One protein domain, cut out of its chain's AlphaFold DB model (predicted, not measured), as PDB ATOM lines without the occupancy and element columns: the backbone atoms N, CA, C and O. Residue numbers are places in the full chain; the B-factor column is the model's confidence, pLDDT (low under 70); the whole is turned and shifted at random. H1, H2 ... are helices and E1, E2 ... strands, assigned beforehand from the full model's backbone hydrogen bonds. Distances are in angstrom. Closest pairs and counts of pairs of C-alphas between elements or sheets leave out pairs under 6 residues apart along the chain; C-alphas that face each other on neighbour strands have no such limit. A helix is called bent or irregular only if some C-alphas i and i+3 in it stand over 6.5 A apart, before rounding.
ATOM      1  N   LYS A   4     115.210 138.682 127.859       47.53
ATOM      2  CA  LYS A   4     115.359 138.066 126.542       47.53
ATOM      3  C   LYS A   4     116.789 138.322 126.092       47.53
ATOM      4  O   LYS A   4     117.280 139.441 126.140       47.53
ATOM      5  N   VAL A   5     117.489 137.267 125.730       55.19
ATOM      6  CA  VAL A   5     118.811 137.362 125.113       55.19
ATOM      7  C   VAL A   5     118.685 136.564 123.845       55.19
ATOM      8  O   VAL A   5     118.081 135.510 123.868       55.19
ATOM      9  N   TYR A   6     119.197 137.028 122.719       50.00
ATOM     10  CA  TYR A   6     119.279 136.175 121.539       50.00
ATOM     11  C   TYR A   6     120.671 135.539 121.569       50.00
ATOM     12  O   TYR A   6     121.651 136.255 121.772       50.00
ATOM     13  N   TRP A   7     120.772 134.209 121.426       42.28
ATOM     14  CA  TRP A   7     122.059 133.502 121.405       42.28
ATOM     15  C   TRP A   7     122.830 134.034 120.192       42.28
ATOM     16  O   TRP A   7     122.675 133.556 119.067       42.28
ATOM     17  N   ALA A   8     123.690 135.027 120.406       44.16
ATOM     18  CA  ALA A   8     124.834 135.202 119.543       44.16
ATOM     19  C   ALA A   8     125.680 133.955 119.792       44.16
ATOM     20  O   ALA A   8     126.161 133.728 120.904       44.16
ATOM     21  N   ARG A   9     125.803 133.087 118.779       45.56
ATOM     22  CA  ARG A   9     126.845 132.051 118.757       45.56
ATOM     23  C   ARG A   9     128.124 132.669 119.339       45.56
ATOM     24  O   ARG A   9     128.422 133.819 119.029       45.56
ATOM     25  N   ARG A  10     128.868 131.951 120.191       50.56
ATOM     26  CA  ARG A  10     130.213 132.401 120.583       50.56
ATOM     27  C   ARG A  10     131.021 132.566 119.308       50.56
ATOM     28  O   ARG A  10     131.479 131.599 118.706       50.56
ATOM     29  N   ASN A  11     131.142 133.804 118.895       54.41
ATOM     30  CA  ASN A  11     131.663 134.179 117.613       54.41
ATOM     31  C   ASN A  11     132.963 134.899 117.901       54.41
ATOM     32  O   ASN A  11     132.961 135.976 118.494       54.41
ATOM     33  N   ALA A  12     134.085 134.314 117.489       60.28
ATOM     34  CA  ALA A  12     135.394 134.941 117.668       60.28
ATOM     35  C   ALA A  12     135.443 136.374 117.089       60.28
ATOM     36  O   ALA A  12     136.242 137.189 117.536       60.28
ATOM     37  N   TRP A  13     134.557 136.691 116.137       66.25
ATOM     38  CA  TRP A  13     134.421 137.999 115.498       66.25
ATOM     39  C   TRP A  13     133.662 139.064 116.305       66.25
ATOM     40  O   TRP A  13     133.588 140.202 115.847       66.25
ATOM     41  N   ASP A  14     133.090 138.734 117.465       69.56
ATOM     42  CA  ASP A  14     132.421 139.710 118.340       69.56
ATOM     43  C   ASP A  14     133.361 140.284 119.415       69.56
ATOM     44  O   ASP A  14     133.044 141.278 120.068       69.56
ATOM     45  N   LEU A  15     134.564 139.718 119.553       71.06
ATOM     46  CA  LEU A  15     135.617 140.271 120.401       71.06
ATOM     47  C   LEU A  15     136.122 141.607 119.841       71.06
ATOM     48  O   LEU A  15     136.459 141.717 118.665       71.06
ATOM     49  N   GLY A  16     136.205 142.620 120.706       72.88
ATOM     50  CA  GLY A  16     136.684 143.960 120.349       72.88
ATOM     51  C   GLY A  16     135.625 144.876 119.730       72.88
ATOM     52  O   GLY A  16     135.902 146.057 119.528       72.88
ATOM     53  N   LYS A  17     134.413 144.372 119.477       75.62
ATOM     54  CA  LYS A  17     133.272 145.217 119.124       75.62
ATOM     55  C   LYS A  17     132.678 145.873 120.367       75.62
ATOM     56  O   LYS A  17     132.742 145.304 121.461       75.62
ATOM     57  N   PRO A  18     132.071 147.055 120.216       72.75
ATOM     58  CA  PRO A  18     131.348 147.662 121.312       72.75
ATOM     59  C   PRO A  18     130.089 146.860 121.661       72.75
ATOM     60  O   PRO A  18     129.467 146.215 120.815       72.75
ATOM     61  N   ILE A  19     129.684 146.931 122.928       70.12
ATOM     62  CA  ILE A  19     128.617 146.089 123.477       70.12
ATOM     63  C   ILE A  19     127.271 146.257 122.755       70.12
ATOM     64  O   ILE A  19     126.540 145.282 122.606       70.12
ATOM     65  N   TRP A  20     126.967 147.454 122.243       70.25
ATOM     66  CA  TRP A  20     125.733 147.745 121.502       70.25
ATOM     67  C   TRP A  20     125.661 147.086 120.115       70.25
ATOM     68  O   TRP A  20     124.584 147.027 119.527       70.25
ATOM     69  N   GLU A  21     126.787 146.617 119.570       73.06
ATOM     70  CA  GLU A  21     126.819 145.854 118.315       73.06
ATOM     71  C   GLU A  21     126.663 144.350 118.541       73.06
ATOM     72  O   GLU A  21     126.186 143.645 117.654       73.06
ATOM     73  N   VAL A  22     127.084 143.862 119.709       71.00
ATOM     74  CA  VAL A  22     127.094 142.430 120.041       71.00
ATOM     75  C   VAL A  22     125.807 142.017 120.752       71.00
ATOM     76  O   VAL A  22     125.318 140.908 120.551       71.00
ATOM     77  N   TRP A  23     125.243 142.898 121.580       69.38
ATOM     78  CA  TRP A  23     124.021 142.600 122.312       69.38
ATOM     79  C   TRP A  23     122.792 142.782 121.420       69.38
ATOM     80  O   TRP A  23     122.586 143.828 120.807       69.38
ATOM     81  N   SER A  24     121.955 141.750 121.362       61.97
ATOM     82  CA  SER A  24     120.746 141.710 120.531       61.97
ATOM     83  C   SER A  24     119.699 142.742 120.938       61.97
ATOM     84  O   SER A  24     118.994 143.311 120.103       61.97
ATOM     85  N   ASP A  25     119.620 142.989 122.239       61.84
ATOM     86  CA  ASP A  25     118.688 143.928 122.826       61.84
ATOM     87  C   ASP A  25     119.389 145.280 122.847       61.84
ATOM     88  O   ASP A  25     120.248 145.537 123.691       61.84
ATOM     89  N   LYS A  26     119.023 146.152 121.899       62.59
ATOM     90  CA  LYS A  26     119.450 147.563 121.833       62.59
ATOM     91  C   LYS A  26     118.846 148.394 122.971       62.59
ATOM     92  O   LYS A  26     118.372 149.506 122.753       62.59
ATOM     93  N   ASP A  27     118.787 147.821 124.166       63.66
ATOM     94  CA  ASP A  27     118.288 148.456 125.368       63.66
ATOM     95  C   ASP A  27     119.203 149.649 125.688       63.66
ATOM     96  O   ASP A  27     120.371 149.450 126.036       63.66
ATOM     97  N   PRO A  28     118.705 150.897 125.593       60.50
ATOM     98  CA  PRO A  28     119.520 152.077 125.863       60.50
ATOM     99  C   PRO A  28     119.999 152.138 127.321       60.50
ATOM    100  O   PRO A  28     120.908 152.898 127.645       60.50
ATOM    101  N   GLY A  29     119.407 151.344 128.218       65.56
ATOM    102  CA  GLY A  29     119.830 151.213 129.605       65.56
ATOM    103  C   GLY A  29     120.937 150.188 129.837       65.56
ATOM    104  O   GLY A  29     121.364 150.053 130.984       65.56
ATOM    105  N   ILE A  30     121.396 149.466 128.808       68.44
ATOM    106  CA  ILE A  30     122.327 148.350 128.990       68.44
ATOM    107  C   ILE A  30     123.651 148.823 129.580       68.44
ATOM    108  O   ILE A  30     124.038 148.330 130.627       68.44
ATOM    109  N   GLU A  31     124.277 149.878 129.060       66.06
ATOM    110  CA  GLU A  31     125.544 150.394 129.602       66.06
ATOM    111  C   GLU A  31     125.445 150.753 131.089       66.06
ATOM    112  O   GLU A  31     126.319 150.399 131.879       66.06
ATOM    113  N   ARG A  32     124.333 151.366 131.511       69.06
ATOM    114  CA  ARG A  32     124.070 151.649 132.928       69.06
ATOM    115  C   ARG A  32     123.909 150.364 133.741       69.06
ATOM    116  O   ARG A  32     124.426 150.272 134.850       69.06
ATOM    117  N   ARG A  33     123.198 149.374 133.199       66.75
ATOM    118  CA  ARG A  33     122.952 148.077 133.847       66.75
ATOM    119  C   ARG A  33     124.198 147.191 133.905       66.75
ATOM    120  O   ARG A  33     124.234 146.296 134.740       66.75
ATOM    121  N   MET A  34     125.189 147.431 133.051       65.56
ATOM    122  CA  MET A  34     126.461 146.703 132.988       65.56
ATOM    123  C   MET A  34     127.579 147.417 133.781       65.56
ATOM    124  O   MET A  34     128.735 147.017 133.689       65.56
ATOM    125  N   GLY A  35     127.260 148.480 134.537       63.56
ATOM    126  CA  GLY A  35     128.243 149.240 135.327       63.56
ATOM    127  C   GLY A  35     129.139 150.163 134.492       63.56
ATOM    128  O   GLY A  35     130.171 150.636 134.966       63.56
ATOM    129  N   GLY A  36     128.762 150.438 133.240       63.25
ATOM    130  CA  GLY A  36     129.668 151.019 132.257       63.25
ATOM    131  C   GLY A  36     130.097 152.462 132.526       63.25
ATOM    132  O   GLY A  36     131.196 152.861 132.146       63.25
ATOM    133  N   PHE A  37     129.274 153.218 133.254       60.09
ATOM    134  CA  PHE A  37     129.585 154.589 133.673       60.09
ATOM    135  C   PHE A  37     130.206 154.677 135.073       60.09
ATOM    136  O   PHE A  37     130.797 155.701 135.402       60.09
ATOM    137  N   THR A  38     130.055 153.642 135.905       68.38
ATOM    138  CA  THR A  38     130.523 153.649 137.302       68.38
ATOM    139  C   THR A  38     131.853 152.924 137.480       68.38
ATOM    140  O   THR A  38     132.581 153.231 138.418       68.38
ATOM    141  N   GLY A  39     132.194 151.988 136.585       71.56
ATOM    142  CA  GLY A  39     133.372 151.129 136.745       71.56
ATOM    143  C   GLY A  39     133.204 150.075 137.843       71.56
ATOM    144  O   GLY A  39     134.179 149.442 138.238       71.56
ATOM    145  N   GLU A  40     131.980 149.858 138.326       79.38
ATOM    146  CA  GLU A  40     131.694 148.844 139.336       79.38
ATOM    147  C   GLU A  40     131.361 147.497 138.681       79.38
ATOM    148  O   GLU A  40     130.582 147.456 137.722       79.38
ATOM    149  N   PRO A  41     131.919 146.382 139.185       81.62
ATOM    150  CA  PRO A  41     131.560 145.060 138.705       81.62
ATOM    151  C   PRO A  41     130.119 144.715 139.091       81.62
ATOM    152  O   PRO A  41     129.646 145.060 140.176       81.62
ATOM    153  N   ARG A  42     129.433 143.974 138.221       85.44
ATOM    154  CA  ARG A  42     128.083 143.465 138.475       85.44
ATOM    155  C   ARG A  42     128.056 141.951 138.376       85.44
ATOM    156  O   ARG A  42     128.733 141.377 137.536       85.44
ATOM    157  N   PHE A  43     127.262 141.311 139.216       87.94
ATOM    158  CA  PHE A  43     127.093 139.865 139.223       87.94
ATOM    159  C   PHE A  43     125.636 139.523 139.504       87.94
ATOM    160  O   PHE A  43     124.992 140.186 140.319       87.94
ATOM    161  N   GLU A  44     125.140 138.484 138.845       88.69
ATOM    162  CA  GLU A  44     123.836 137.905 139.133       88.69
ATOM    163  C   GLU A  44     123.927 136.383 138.980       88.69
ATOM    164  O   GLU A  44     124.482 135.863 138.006       88.69
ATOM    165  N   ALA A  45     123.420 135.672 139.985       90.50
ATOM    166  CA  ALA A  45     123.367 134.219 139.992       90.50
ATOM    167  C   ALA A  45     122.027 133.737 139.437       90.50
ATOM    168  O   ALA A  45     121.024 134.440 139.561       90.50
ATOM    169  N   ASP A  46     122.033 132.542 138.843       88.38
ATOM    170  CA  ASP A  46     120.834 131.815 138.405       88.38
ATOM    171  C   ASP A  46     119.832 132.714 137.669       88.38
ATOM    172  O   ASP A  46     118.634 132.727 137.937       88.38
ATOM    173  N   THR A  47     120.331 133.524 136.737       89.75
ATOM    174  CA  THR A  47     119.473 134.371 135.917       89.75
ATOM    175  C   THR A  47     118.841 133.521 134.823       89.75
ATOM    176  O   THR A  47     119.541 132.822 134.086       89.75
ATOM    177  N   CYS A  48     117.516 133.599 134.706       88.50
ATOM    178  CA  CYS A  48     116.770 132.992 133.612       88.50
ATOM    179  C   CYS A  48     116.815 133.900 132.375       88.50
ATOM    180  O   CYS A  48     116.303 135.027 132.385       88.50
ATOM    181  N   PHE A  49     117.417 133.378 131.313       85.62
ATOM    182  CA  PHE A  49     117.473 133.969 129.991       85.62
ATOM    183  C   PHE A  49     116.516 133.228 129.060       85.62
ATOM    184  O   PHE A  49     116.590 132.008 128.920       85.62
ATOM    185  N   CYS A  50     115.629 133.968 128.397       82.31
ATOM    186  CA  CYS A  50     114.828 133.423 127.305       82.31
ATOM    187  C   CYS A  50     115.618 133.600 126.016       82.31
ATOM    188  O   CYS A  50     115.834 134.742 125.599       82.31
ATOM    189  N   VAL A  51     116.064 132.492 125.422       80.88
ATOM    190  CA  VAL A  51     116.984 132.526 124.295       80.88
ATOM    191  C   VAL A  51     116.446 131.876 123.040       80.88
ATOM    192  O   VAL A  51     116.007 130.737 123.055       80.88
ATOM    193  N   GLN A  52     116.525 132.588 121.916       78.38
ATOM    194  CA  GLN A  52     116.119 132.034 120.631       78.38
ATOM    195  C   GLN A  52     117.216 131.131 120.051       78.38
ATOM    196  O   GLN A  52     118.290 131.612 119.681       78.38
ATOM    197  N   HIS A  53     116.926 129.841 119.900       74.88
ATOM    198  CA  HIS A  53     117.801 128.869 119.258       74.88
ATOM    199  C   HIS A  53     117.012 128.032 118.242       74.88
ATOM    200  O   HIS A  53     115.964 127.471 118.538       74.88
ATOM    201  N   ASN A  54     117.482 128.015 116.990       72.69
ATOM    202  CA  ASN A  54     116.883 127.276 115.872       72.69
ATOM    203  C   ASN A  54     115.339 127.353 115.783       72.69
ATOM    204  O   ASN A  54     114.670 126.335 115.644       72.69
ATOM    205  N   GLN A  55     114.791 128.574 115.846       80.19
ATOM    206  CA  GLN A  55     113.348 128.894 115.828       80.19
ATOM    207  C   GLN A  55     112.554 128.575 117.109       80.19
ATOM    208  O   GLN A  55     111.379 128.928 117.171       80.19
ATOM    209  N   PHE A  56     113.184 128.049 118.158       78.06
ATOM    210  CA  PHE A  56     112.561 127.835 119.466       78.06
ATOM    211  C   PHE A  56     113.064 128.850 120.497       78.06
ATOM    212  O   PHE A  56     114.214 129.282 120.437       78.06
ATOM    213  N   GLU A  57     112.189 129.260 121.416       83.44
ATOM    214  CA  GLU A  57     112.569 130.032 122.603       83.44
ATOM    215  C   GLU A  57     112.898 129.025 123.712       83.44
ATOM    216  O   GLU A  57     112.039 128.256 124.142       83.44
ATOM    217  N   GLU A  58     114.162 128.981 124.111       85.75
ATOM    218  CA  GLU A  58     114.705 128.080 125.120       85.75
ATOM    219  C   GLU A  58     114.902 128.836 126.443       85.75
ATOM    220  O   GLU A  58     115.329 129.992 126.472       85.75
ATOM    221  N   GLU A  59     114.591 128.177 127.557       88.62
ATOM    222  CA  GLU A  59     114.903 128.660 128.903       88.62
ATOM    223  C   GLU A  59     116.348 128.270 129.245       88.62
ATOM    224  O   GLU A  59     116.663 127.086 129.364       88.62
ATOM    225  N   VAL A  60     117.228 129.257 129.414       90.12
ATOM    226  CA  VAL A  60     118.636 129.053 129.782       90.12
ATOM    227  C   VAL A  60     118.884 129.690 131.138       90.12
ATOM    228  O   VAL A  60     118.623 130.876 131.327       90.12
ATOM    229  N   TRP A  61     119.425 128.927 132.081       92.06
ATOM    230  CA  TRP A  61     119.815 129.460 133.384       92.06
ATOM    231  C   TRP A  61     121.319 129.634 133.432       92.06
ATOM    232  O   TRP A  61     122.061 128.689 133.161       92.06
ATOM    233  N   ALA A  62     121.787 130.824 133.797       90.69
ATOM    234  CA  ALA A  62     123.213 131.070 133.936       90.69
ATOM    235  C   ALA A  62     123.531 132.052 135.061       90.69
ATOM    236  O   ALA A  62     122.809 133.019 135.299       90.69
ATOM    237  N   SER A  63     124.665 131.806 135.712       91.06
ATOM    238  CA  SER A  63     125.317 132.797 136.562       91.06
ATOM    239  C   SER A  63     126.303 133.583 135.717       91.06
ATOM    240  O   SER A  63     127.077 132.995 134.954       91.06
ATOM    241  N   TRP A  64     126.281 134.902 135.848       88.69
ATOM    242  CA  TRP A  64     127.109 135.785 135.040       88.69
ATOM    243  C   TRP A  64     127.693 136.912 135.882       88.69
ATOM    244  O   TRP A  64     127.102 137.362 136.864       88.69
ATOM    245  N   ALA A  65     128.867 137.385 135.478       87.62
ATOM    246  CA  ALA A  65     129.467 138.592 136.027       87.62
ATOM    247  C   ALA A  65     129.854 139.532 134.893       87.62
ATOM    248  O   ALA A  65     130.103 139.095 133.784       87.62
ATOM    249  N   ILE A  66     129.946 140.823 135.161       84.62
ATOM    250  CA  ILE A  66     130.534 141.804 134.262       84.62
ATOM    251  C   ILE A  66     131.528 142.583 135.084       84.62
ATOM    252  O   ILE A  66     131.154 143.288 136.020       84.62
ATOM    253  N   THR A  67     132.789 142.465 134.711       86.31
ATOM    254  CA  THR A  67     133.886 143.129 135.394       86.31
ATOM    255  C   THR A  67     134.525 144.122 134.433       86.31
ATOM    256  O   THR A  67     135.076 143.698 133.411       86.31
ATOM    257  N   PRO A  68     134.460 145.435 134.711       83.88
ATOM    258  CA  PRO A  68     135.188 146.417 133.924       83.88
ATOM    259  C   PRO A  68     136.695 146.227 134.108       83.88
ATOM    260  O   PRO A  68     137.184 145.990 135.212       83.88
ATOM    261  N   VAL A  69     137.434 146.345 133.011       84.31
ATOM    262  CA  VAL A  69     138.896 146.340 133.000       84.31
ATOM    263  C   VAL A  69     139.360 147.792 132.883       84.31
ATOM    264  O   VAL A  69     139.097 148.423 131.856       84.31
ATOM    265  N   PRO A  70     140.025 148.357 133.905       82.94
ATOM    266  CA  PRO A  70     140.466 149.746 133.873       82.94
ATOM    267  C   PRO A  70     141.602 149.949 132.860       82.94
ATOM    268  O   PRO A  70     142.473 149.095 132.696       82.94
ATOM    269  N   GLY A  71     141.604 151.103 132.197       83.19
ATOM    270  CA  GLY A  71     142.619 151.531 131.240       83.19
ATOM    271  C   GLY A  71     143.012 153.005 131.404       83.19
ATOM    272  O   GLY A  71     142.479 153.706 132.267       83.19
ATOM    273  N   PRO A  72     143.946 153.505 130.573       82.75
ATOM    274  CA  PRO A  72     144.556 154.830 130.743       82.75
ATOM    275  C   PRO A  72     143.586 156.022 130.675       82.75
ATOM    276  O   PRO A  72     143.890 157.081 131.214       82.75
ATOM    277  N   SER A  73     142.439 155.871 130.009       81.62
ATOM    278  CA  SER A  73     141.447 156.935 129.783       81.62
ATOM    279  C   SER A  73     140.033 156.561 130.251       81.62
ATOM    280  O   SER A  73     139.062 157.160 129.794       81.62
ATOM    281  N   GLY A  74     139.899 155.550 131.118       76.62
ATOM    282  CA  GLY A  74     138.616 154.979 131.546       76.62
ATOM    283  C   GLY A  74     138.585 153.458 131.404       76.62
ATOM    284  O   GLY A  74     139.632 152.826 131.284       76.62
ATOM    285  N   ASN A  75     137.396 152.853 131.417       73.44
ATOM    286  CA  ASN A  75     137.256 151.406 131.219       73.44
ATOM    287  C   ASN A  75     137.724 151.020 129.807       73.44
ATOM    288  O   ASN A  75     137.182 151.506 128.817       73.44
ATOM    289  N   LEU A  76     138.732 150.149 129.720       80.75
ATOM    290  CA  LEU A  76     139.293 149.652 128.463       80.75
ATOM    291  C   LEU A  76     138.360 148.635 127.801       80.75
ATOM    292  O   LEU A  76     138.156 148.670 126.590       80.75
ATOM    293  N   CYS A  77     137.818 147.709 128.590       78.12
ATOM    294  CA  CYS A  77     136.884 146.682 128.136       78.12
ATOM    295  C   CYS A  77     136.078 146.111 129.312       78.12
ATOM    296  O   CYS A  77     136.279 146.503 130.463       78.12
ATOM    297  N   TYR A  78     135.174 145.173 129.025       78.44
ATOM    298  CA  TYR A  78     134.434 144.411 130.031       78.44
ATOM    299  C   TYR A  78     134.718 142.923 129.859       78.44
ATOM    300  O   TYR A  78     134.676 142.400 128.744       78.44
ATOM    301  N   TYR A  79     134.972 142.239 130.969       81.62
ATOM    302  CA  TYR A  79     135.059 140.788 131.025       81.62
ATOM    303  C   TYR A  79     133.742 140.217 131.553       81.62
ATOM    304  O   TYR A  79     133.305 140.604 132.635       81.62
ATOM    305  N   ASN A  80     133.120 139.305 130.798       81.44
ATOM    306  CA  ASN A  80     131.866 138.658 131.186       81.44
ATOM    307  C   ASN A  80     132.021 137.132 131.248       81.44
ATOM    308  O   ASN A  80     131.868 136.465 130.218       81.44
ATOM    309  N   PRO A  81     132.363 136.559 132.415       85.00
ATOM    310  CA  PRO A  81     132.250 135.127 132.606       85.00
ATOM    311  C   PRO A  81     130.771 134.750 132.731       85.00
ATOM    312  O   PRO A  81     130.046 135.304 133.557       85.00
TER     313      PRO A  81
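What this domain is: This is residues 4 to 81 of the 172 residues of an uncharacterized protein of Dothistroma septosporum (strain NZE10 / CBS 128990) (UniProt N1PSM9). A long, strongly bent hairpin of two strands, E2 and E3, makes the body of a curled sheet; short E1 lies beside one end of the hairpin, and E4 folds back along the other end. The stretch from E1 through the short helices H1 and H2 loops over the hollow side of the bend, with neither helix on the sheet. The printed part has 78 residues, with two named helices and four named strands in the order E1 H1 H2 E2 E3 E4. The mixed sheet has the order E1 E2 E3 E4, and the class is mostly strand. The whole is only just compact, close to loose, with a radius of gyration of the C-alphas of 13.4 A, and is elongated, spanning 43 by 27 by 22 A.

Where its parts are: E1 holds residues 4 to 6, and its first C-alpha, of Lys 4, is at (115.359, 138.066, 126.542). H1 holds residues 19 to 22 and H2 residues 30 to 33. E2 holds residues 42 to 53 and is 26.2 A long from first to last C-alpha; it bends by 83 degrees at residue 45. E3, residues 56 to 71, is the longest strand at 40.0 A, from C-alpha 56 at (112.561, 127.835, 119.466); it bends by 75 degrees at residue 59. E4 holds residues 74 to 79, is 14.6 A long and ends with C-alpha 79 at (135.059, 140.788, 131.025).

How they stand to each other: The sheet is strongly twisted and curled like part of a barrel, with E1 and E4 as edge strands. E1 and E2 are parallel at 62 degrees, with N 5 and O 50 at 3.0 A, within hydrogen-bond range. With H1 and H2 between them they form a strand-helix-strand unit, two parallel neighbour strands joined through helices, and its crossover is right-handed. E2, E3 and E4 form a meander, each strand the antiparallel neighbour of the one before. The hairpin of E2 and E3 has an angle of 138 degrees, with N 49 and O 60 at 2.8 A and N 62 and O 47 at 3.0 A. The hairpin of E3 and E4 has 145 degrees, with N 69 and O 77 at 2.8 A. The pairing is staggered: E3 pairs with E2 over residues 56 to 66 and with E4 over residues 67 to 71. H1 and H2 are only just apart, their closest C-alphas 8.1 A from each other. Both helices are too short for any O i to N i+4 pair, and in each the one O i to N i+3 pair is within hydrogen-bond range.

The domain as a whole: The two C-alphas farthest apart, those of Phe 56 and Pro 72, are 43.4 A apart. The printed part has no cut. The link from E1 to H1, residues 7 to 18, is long, and those from E2 to E3 and from E3 to E4 are tight. The model's mean pLDDT over the printed part is 74.2, and it is under 70 in residues 4 to 14 and 23 to 38.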